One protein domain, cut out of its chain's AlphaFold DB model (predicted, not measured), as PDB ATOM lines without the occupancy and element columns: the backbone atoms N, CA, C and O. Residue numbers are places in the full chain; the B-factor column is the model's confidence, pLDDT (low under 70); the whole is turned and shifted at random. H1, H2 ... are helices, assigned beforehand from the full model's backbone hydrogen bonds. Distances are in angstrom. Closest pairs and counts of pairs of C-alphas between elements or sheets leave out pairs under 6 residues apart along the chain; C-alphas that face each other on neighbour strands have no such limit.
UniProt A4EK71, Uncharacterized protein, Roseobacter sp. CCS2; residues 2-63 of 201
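This is residues 2 to 63 of the 201 residues of an uncharacterized protein of Roseobacter sp. CCS2 (UniProt A4EK71). One long helix, H2, makes the length of the model, and a shorter helix, H1, meets it near one end, so that the two form an open L with a tight turn at the corner. Residues 2 to 14 of H1 and 35 to 63 of H2 stick out free. The printed part has 62 residues with two named helices, H1 then H2, and no named strand; the class is all helix. It is extended, with a radius of gyration of the C-alphas of 19.0 A, and flat, spanning 57 by 30 by 15 A.

H2, residues 27 to 63, measures 53.9 A from first to last C-alpha and ends at C-alpha 63 (16.411, -70.231, -58.600). H1, residues 2 to 21, measures 28.5 A and begins at C-alpha 2 (41.156, -53.945, -17.254).

H2 touches H1 with residues 27 to 30 alone, and H1 touches H2 with residues 16 to 20 alone. Their closest C-alphas, of Phe 16 and Pro 27, are 6.5 A apart. They run opposite ways at a steep tilt of 65 degrees. In H1 and H2 every O i to N i+4 pair is within hydrogen-bond range.

The two C-alphas farthest apart, of Ala 21 and Ala 63, are 57.9 A apart. The printed part has no cut, and the link from H1 to H2 is tight. Mean pLDDT of the printed part is 80.3; 12 residues are under 70, among them residues 2 to 5.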
ATOM      1  N   ARG A   2      41.189 -55.161 -18.112       63.03
ATOM      2  CA  ARG A   2      41.156 -53.945 -17.254       63.03
ATOM      3  C   ARG A   2      41.201 -52.607 -18.022       63.03
ATOM      4  O   ARG A   2      40.492 -51.684 -17.651       63.03
ATOM      5  N   ALA A   3      41.963 -52.524 -19.118       62.91
ATOM      6  CA  ALA A   3      42.048 -51.314 -19.950       62.91
ATOM      7  C   ALA A   3      40.763 -51.018 -20.755       62.91
ATOM      8  O   ALA A   3      40.379 -49.863 -20.890       62.91
ATOM      9  N   ILE A   4      40.062 -52.055 -21.232       65.62
ATOM     10  CA  ILE A   4      38.784 -51.906 -21.954       65.62
ATOM     11  C   ILE A   4      37.687 -51.428 -20.990       65.62
ATOM     12  O   ILE A   4      36.922 -50.535 -21.331       65.62
ATOM     13  N   ILE A   5      37.668 -51.944 -19.755       66.25
ATOM     14  CA  ILE A   5      36.719 -51.517 -18.713       66.25
ATOM     15  C   ILE A   5      36.907 -50.032 -18.369       66.25
ATOM     16  O   ILE A   5      35.927 -49.304 -18.271       66.25
ATOM     17  N   ILE A   6      38.151 -49.556 -18.238       71.88
ATOM     18  CA  ILE A   6      38.430 -48.140 -17.942       71.88
ATOM     19  C   ILE A   6      37.953 -47.227 -19.083       71.88
ATOM     20  O   ILE A   6      37.364 -46.185 -18.811       71.88
ATOM     21  N   LEU A   7      38.136 -47.624 -20.347       71.12
ATOM     22  CA  LEU A   7      37.651 -46.846 -21.495       71.12
ATOM     23  C   LEU A   7      36.121 -46.780 -21.561       71.12
ATOM     24  O   LEU A   7      35.573 -45.708 -21.805       71.12
ATOM     25  N   VAL A   8      35.429 -47.887 -21.277       72.69
ATOM     26  CA  VAL A   8      33.959 -47.907 -21.193       72.69
ATOM     27  C   VAL A   8      33.467 -47.005 -20.056       72.69
ATOM     28  O   VAL A   8      32.543 -46.225 -20.256       72.69
ATOM     29  N   VAL A   9      34.118 -47.031 -18.888       72.19
ATOM     30  CA  VAL A   9      33.755 -46.169 -17.748       72.19
ATOM     31  C   VAL A   9      33.959 -44.686 -18.069       72.19
ATOM     32  O   VAL A   9      33.092 -43.878 -17.752       72.19
ATOM     33  N   VAL A  10      35.055 -44.313 -18.736       78.06
ATOM     34  CA  VAL A  10      35.298 -42.917 -19.145       78.06
ATOM     35  C   VAL A  10      34.286 -42.460 -20.199       78.06
ATOM     36  O   VAL A  10      33.800 -41.336 -20.113       78.06
ATOM     37  N   ALA A  11      33.909 -43.325 -21.144       76.00
ATOM     38  CA  ALA A  11      32.873 -43.021 -22.129       76.00
ATOM     39  C   ALA A  11      31.494 -42.814 -21.476       76.00
ATOM     40  O   ALA A  11      30.792 -41.863 -21.814       76.00
ATOM     41  N   VAL A  12      31.138 -43.640 -20.486       73.75
ATOM     42  CA  VAL A  12      29.894 -43.489 -19.716       73.75
ATOM     43  C   VAL A  12      29.921 -42.200 -18.890       73.75
ATOM     44  O   VAL A  12      28.993 -41.405 -18.967       73.75
ATOM     45  N   VAL A  13      30.997 -41.920 -18.151       75.88
ATOM     46  CA  VAL A  13      31.100 -40.685 -17.348       75.88
ATOM     47  C   VAL A  13      31.094 -39.433 -18.235       75.88
ATOM     48  O   VAL A  13      30.451 -38.446 -17.885       75.88
ATOM     49  N   GLY A  14      31.744 -39.476 -19.402       76.81
ATOM     50  CA  GLY A  14      31.717 -38.391 -20.385       76.81
ATOM     51  C   GLY A  14      30.320 -38.143 -20.961       76.81
ATOM     52  O   GLY A  14      29.886 -36.996 -21.026       76.81
ATOM     53  N   PHE A  15      29.585 -39.206 -21.302       71.56
ATOM     54  CA  PHE A  15      28.214 -39.117 -21.815       71.56
ATOM     55  C   PHE A  15      27.241 -38.531 -20.780       71.56
ATOM     56  O   PHE A  15      26.457 -37.638 -21.094       71.56
ATOM     57  N   PHE A  16      27.329 -38.976 -19.524       68.31
ATOM     58  CA  PHE A  16      26.476 -38.470 -18.443       68.31
ATOM     59  C   PHE A  16      26.852 -37.053 -17.999       68.31
ATOM     60  O   PHE A  16      25.969 -36.258 -17.683       68.31
ATOM     61  N   GLY A  17      28.144 -36.716 -18.003       73.38
ATOM     62  CA  GLY A  17      28.620 -35.362 -17.718       73.38
ATOM     63  C   GLY A  17      28.167 -34.349 -18.772       73.38
ATOM     64  O   GLY A  17      27.752 -33.247 -18.419       73.38
ATOM     65  N   TYR A  18      28.181 -34.739 -20.050       72.56
ATOM     66  CA  TYR A  18      27.686 -33.911 -21.150       72.56
ATOM     67  C   TYR A  18      26.162 -33.710 -21.073       72.56
ATOM     68  O   TYR A  18      25.709 -32.570 -21.047       72.56
ATOM     69  N   GLN A  19      25.383 -34.782 -20.887       69.00
ATOM     70  CA  GLN A  19      23.914 -34.708 -20.780       69.00
ATOM     71  C   GLN A  19      23.427 -33.855 -19.592       69.00
ATOM     72  O   GLN A  19      22.391 -33.193 -19.679       69.00
ATOM     73  N   TYR A  20      24.171 -33.844 -18.480       65.31
ATOM     74  CA  TYR A  20      23.841 -33.030 -17.307       65.31
ATOM     75  C   TYR A  20      24.203 -31.547 -17.493       65.31
ATOM     76  O   TYR A  20      23.431 -30.675 -17.101       65.31
ATOM     77  N   ALA A  21      25.362 -31.248 -18.090       71.50
ATOM     78  CA  ALA A  21      25.876 -29.881 -18.202       71.50
ATOM     79  C   ALA A  21      25.400 -29.122 -19.456       71.50
ATOM     80  O   ALA A  21      25.276 -27.900 -19.398       71.50
ATOM     81  N   ALA A  22      25.147 -29.813 -20.571       70.50
ATOM     82  CA  ALA A  22      24.731 -29.210 -21.841       70.50
ATOM     83  C   ALA A  22      23.212 -29.311 -22.076       70.50
ATOM     84  O   ALA A  22      22.590 -28.320 -22.450       70.50
ATOM     85  N   GLU A  23      22.599 -30.472 -21.807       69.88
ATOM     86  CA  GLU A  23      21.156 -30.699 -22.006       69.88
ATOM     87  C   GLU A  23      20.293 -30.551 -20.730       69.88
ATOM     88  O   GLU A  23      19.065 -30.626 -20.820       69.88
ATOM     89  N   GLY A  24      20.890 -30.333 -19.547       70.31
ATOM     90  CA  GLY A  24      20.174 -30.133 -18.272       70.31
ATOM     91  C   GLY A  24      19.454 -31.377 -17.730       70.31
ATOM     92  O   GLY A  24      18.544 -31.265 -16.907       70.31
ATOM     93  N   ARG A  25      19.836 -32.563 -18.210       69.25
ATOM     94  CA  ARG A  25      19.115 -33.826 -18.033       69.25
ATOM     95  C   ARG A  25      19.669 -34.621 -16.846       69.25
ATOM     96  O   ARG A  25      20.884 -34.705 -16.662       69.25
ATOM     97  N   ASN A  26      18.807 -35.208 -16.011       75.12
ATOM     98  CA  ASN A  26      19.265 -35.958 -14.831       75.12
ATOM     99  C   ASN A  26      19.767 -37.379 -15.216       75.12
ATOM    100  O   ASN A  26      19.438 -37.886 -16.291       75.12
ATOM    101  N   PRO A  27      20.581 -38.059 -14.379       67.50
ATOM    102  CA  PRO A  27      21.165 -39.359 -14.730       67.50
ATOM    103  C   PRO A  27      20.126 -40.423 -15.126       67.50
ATOM    104  O   PRO A  27      20.358 -41.206 -16.039       67.50
ATOM    105  N   SER A  28      18.946 -40.431 -14.507       69.88
ATOM    106  CA  SER A  28      17.847 -41.336 -14.874       69.88
ATOM    107  C   SER A  28      17.328 -41.124 -16.301       69.88
ATOM    108  O   SER A  28      17.064 -42.093 -17.007       69.88
ATOM    109  N   GLU A  29      17.212 -39.880 -16.756       71.75
ATOM    110  CA  GLU A  29      16.761 -39.545 -18.110       71.75
ATOM    111  C   GLU A  29      17.844 -39.824 -19.166       71.75
ATOM    112  O   GLU A  29      17.529 -40.242 -20.280       71.75
ATOM    113  N   ALA A  30      19.126 -39.653 -18.823       68.62
ATOM    114  CA  ALA A  30      20.241 -40.058 -19.684       68.62
ATOM    115  C   ALA A  30      20.308 -41.588 -19.867       68.62
ATOM    116  O   ALA A  30      20.547 -42.049 -20.984       68.62
ATOM    117  N   ILE A  31      20.029 -42.368 -18.810       72.00
ATOM    118  CA  ILE A  31      19.843 -43.827 -18.913       72.00
ATOM    119  C   ILE A  31      18.647 -44.134 -19.815       72.00
ATOM    120  O   ILE A  31      18.792 -44.928 -20.736       72.00
ATOM    121  N   GLY A  32      17.502 -43.471 -19.613       77.25
ATOM    122  CA  GLY A  32      16.298 -43.663 -20.428       77.25
ATOM    123  C   GLY A  32      16.536 -43.454 -21.930       77.25
ATOM    124  O   GLY A  32      16.138 -44.282 -22.747       77.25
ATOM    125  N   VAL A  33      17.254 -42.391 -22.300       78.12
ATOM    126  CA  VAL A  33      17.607 -42.091 -23.701       78.12
ATOM    127  C   VAL A  33      18.576 -43.119 -24.274       78.12
ATOM    128  O   VAL A  33      18.377 -43.575 -25.397       78.12
ATOM    129  N   LEU A  34      19.589 -43.524 -23.504       76.44
ATOM    130  CA  LEU A  34      20.508 -44.581 -23.921       76.44
ATOM    131  C   LEU A  34      19.757 -45.902 -24.145       76.44
ATOM    132  O   LEU A  34      19.958 -46.542 -25.170       76.44
ATOM    133  N   THR A  35      18.843 -46.270 -23.242       81.38
ATOM    134  CA  THR A  35      18.025 -47.488 -23.363       81.38
ATOM    135  C   THR A  35      17.005 -47.435 -24.504       81.38
ATOM    136  O   THR A  35      16.626 -48.475 -25.038       81.38
ATOM    137  N   GLY A  36      16.538 -46.241 -24.879       83.50
ATOM    138  CA  GLY A  36      15.691 -46.040 -26.056       83.50
ATOM    139  C   GLY A  36      16.487 -46.206 -27.347       83.50
ATOM    140  O   GLY A  36      16.089 -46.970 -28.220       83.50
ATOM    141  N   ALA A  37      17.665 -45.582 -27.422       81.31
ATOM    142  CA  ALA A  37      18.569 -45.705 -28.563       81.31
ATOM    143  C   ALA A  37      19.053 -47.150 -28.784       81.31
ATOM    144  O   ALA A  37      19.177 -47.586 -29.926       81.31
ATOM    145  N   THR A  38      19.292 -47.924 -27.717       85.62
ATOM    146  CA  THR A  38      19.624 -49.354 -27.845       85.62
ATOM    147  C   THR A  38      18.449 -50.178 -28.365       85.62
ATOM    148  O   THR A  38      18.653 -51.003 -29.246       85.62
ATOM    149  N   GLN A  39      17.222 -49.932 -27.894       85.31
ATOM    150  CA  GLN A  39      16.029 -50.629 -28.398       85.31
ATOM    151  C   GLN A  39      15.731 -50.287 -29.865       85.31
ATOM    152  O   GLN A  39      15.335 -51.156 -30.637       85.31
ATOM    153  N   GLU A  40      15.939 -49.035 -30.278       83.38
ATOM    154  CA  GLU A  40      15.818 -48.639 -31.683       83.38
ATOM    155  C   GLU A  40      16.873 -49.315 -32.562       83.38
ATOM    156  O   GLU A  40      16.543 -49.778 -33.653       83.38
ATOM    157  N   ALA A  41      18.115 -49.424 -32.081       84.25
ATOM    158  CA  ALA A  41      19.173 -50.145 -32.781       84.25
ATOM    159  C   ALA A  41      18.875 -51.651 -32.895       84.25
ATOM    160  O   ALA A  41      19.080 -52.228 -33.960       84.25
ATOM    161  N   GLU A  42      18.352 -52.280 -31.839       87.44
ATOM    162  CA  GLU A  42      17.922 -53.686 -31.855       87.44
ATOM    163  C   GLU A  42      16.759 -53.914 -32.829       87.44
ATOM    164  O   GLU A  42      16.794 -54.860 -33.614       87.44
ATOM    165  N   ARG A  43      15.762 -53.020 -32.845       90.69
ATOM    166  CA  ARG A  43      14.656 -53.072 -33.812       90.69
ATOM    167  C   ARG A  43      15.154 -52.913 -35.248       90.69
ATOM    168  O   ARG A  43      14.760 -53.693 -36.106       90.69
ATOM    169  N   ALA A  44      16.034 -51.946 -35.507       89.19
ATOM    170  CA  ALA A  44      16.618 -51.744 -36.831       89.19
ATOM    171  C   ALA A  44      17.454 -52.953 -37.285       89.19
ATOM    172  O   ALA A  44      17.405 -53.328 -38.454       89.19
ATOM    173  N   ALA A  45      18.190 -53.591 -36.367       88.62
ATOM    174  CA  ALA A  45      18.918 -54.824 -36.654       88.62
ATOM    175  C   ALA A  45      17.967 -55.984 -36.997       88.62
ATOM    176  O   ALA A  45      18.198 -56.676 -37.984       88.62
ATOM    177  N   ALA A  46      16.874 -56.154 -36.244       91.12
ATOM    178  CA  ALA A  46      15.868 -57.182 -36.514       91.12
ATOM    179  C   ALA A  46      15.129 -56.952 -37.847       91.12
ATOM    180  O   ALA A  46      14.898 -57.898 -38.594       91.12
ATOM    181  N   GLU A  47      14.793 -55.700 -38.178       92.19
ATOM    182  CA  GLU A  47      14.198 -55.331 -39.473       92.19
ATOM    183  C   GLU A  47      15.162 -55.617 -40.637       92.19
ATOM    184  O   GLU A  47      14.744 -56.147 -41.667       92.19
ATOM    185  N   ALA A  48      16.458 -55.331 -40.469       89.50
ATOM    186  CA  ALA A  48      17.477 -55.639 -41.470       89.50
ATOM    187  C   ALA A  48      17.686 -57.153 -41.657       89.50
ATOM    188  O   ALA A  48      17.830 -57.613 -42.790       89.50
ATOM    189  N   GLU A  49      17.675 -57.935 -40.573       91.25
ATOM    190  CA  GLU A  49      17.756 -59.399 -40.629       91.25
ATOM    191  C   GLU A  49      16.527 -60.003 -41.323       91.25
ATOM    192  O   GLU A  49      16.676 -60.852 -42.202       91.25
ATOM    193  N   ALA A  50      15.323 -59.514 -41.007       93.81
ATOM    194  CA  ALA A  50      14.091 -59.943 -41.664       93.81
ATOM    195  C   ALA A  50      14.104 -59.631 -43.171       93.81
ATOM    196  O   ALA A  50      13.788 -60.505 -43.977       93.81
ATOM    197  N   ALA A  51      14.536 -58.427 -43.560       93.38
ATOM    198  CA  ALA A  51      14.662 -58.049 -44.967       93.38
ATOM    199  C   ALA A  51      15.706 -58.905 -45.710       93.38
ATOM    200  O   ALA A  51      15.490 -59.291 -46.858       93.38
ATOM    201  N   ALA A  52      16.826 -59.238 -45.060       91.44
ATOM    202  CA  ALA A  52      17.829 -60.134 -45.631       91.44
ATOM    203  C   ALA A  52      17.289 -61.563 -45.809       91.44
ATOM    204  O   ALA A  52      17.546 -62.185 -46.841       91.44
ATOM    205  N   ALA A  53      16.515 -62.070 -44.844       93.50
ATOM    206  CA  ALA A  53      15.874 -63.379 -44.933       93.50
ATOM    207  C   ALA A  53      14.818 -63.436 -46.051       93.50
ATOM    208  O   ALA A  53      14.779 -64.407 -46.803       93.50
ATOM    209  N   GLU A  54      14.003 -62.389 -46.209       95.88
ATOM    210  CA  GLU A  54      13.023 -62.288 -47.299       95.88
ATOM    211  C   GLU A  54      13.708 -62.236 -48.672       95.88
ATOM    212  O   GLU A  54      13.313 -62.956 -49.588       95.88
ATOM    213  N   ALA A  55      14.784 -61.454 -48.806       93.00
ATOM    214  CA  ALA A  55      15.570 -61.401 -50.035       93.00
ATOM    215  C   ALA A  55      16.216 -62.757 -50.377       93.00
ATOM    216  O   ALA A  55      16.223 -63.153 -51.542       93.00
ATOM    217  N   ALA A  56      16.723 -63.485 -49.376       92.56
ATOM    218  CA  ALA A  56      17.262 -64.830 -49.569       92.56
ATOM    219  C   ALA A  56      16.176 -65.819 -50.021       92.56
ATOM    220  O   ALA A  56      16.377 -66.529 -51.004       92.56
ATOM    221  N   ALA A  57      15.006 -65.810 -49.376       95.56
ATOM    222  CA  ALA A  57      13.879 -66.662 -49.756       95.56
ATOM    223  C   ALA A  57      13.371 -66.359 -51.178       95.56
ATOM    224  O   ALA A  57      13.064 -67.278 -51.934       95.56
ATOM    225  N   ALA A  58      13.322 -65.082 -51.571       95.81
ATOM    226  CA  ALA A  58      12.964 -64.683 -52.930       95.81
ATOM    227  C   ALA A  58      13.989 -65.176 -53.967       95.81
ATOM    228  O   ALA A  58      13.601 -65.662 -55.028       95.81
ATOM    229  N   ALA A  59      15.287 -65.101 -53.652       93.44
ATOM    230  CA  ALA A  59      16.343 -65.604 -54.528       93.44
ATOM    231  C   ALA A  59      16.296 -67.135 -54.675       93.44
ATOM    232  O   ALA A  59      16.455 -67.652 -55.780       93.44
ATOM    233  N   GLU A  60      16.034 -67.866 -53.587       94.00
ATOM    234  CA  GLU A  60      15.835 -69.321 -53.621       94.00
ATOM    235  C   GLU A  60      14.605 -69.710 -54.451       94.00
ATOM    236  O   GLU A  60      14.681 -70.637 -55.257       94.00
ATOM    237  N   ALA A  61      13.492 -68.983 -54.307       96.69
ATOM    238  CA  ALA A  61      12.284 -69.216 -55.095       96.69
ATOM    239  C   ALA A  61      12.524 -68.981 -56.596       96.69
ATOM    240  O   ALA A  61      12.129 -69.814 -57.409       96.69
ATOM    241  N   GLN A  62      13.224 -67.901 -56.959       95.62
ATOM    242  CA  GLN A  62      13.589 -67.632 -58.350       95.62
ATOM    243  C   GLN A  62      14.499 -68.731 -58.918       95.62
ATOM    244  O   GLN A  62      14.254 -69.227 -60.015       95.62
ATOM    245  N   ALA A  63      15.520 -69.157 -58.167       91.88
ATOM    246  CA  ALA A  63      16.411 -70.231 -58.600       91.88
ATOM    247  C   ALA A  63      15.663 -71.564 -58.793       91.88
ATOM    248  O   ALA A  63      15.958 -72.310 -59.727       91.88
TER     249      ALA A  63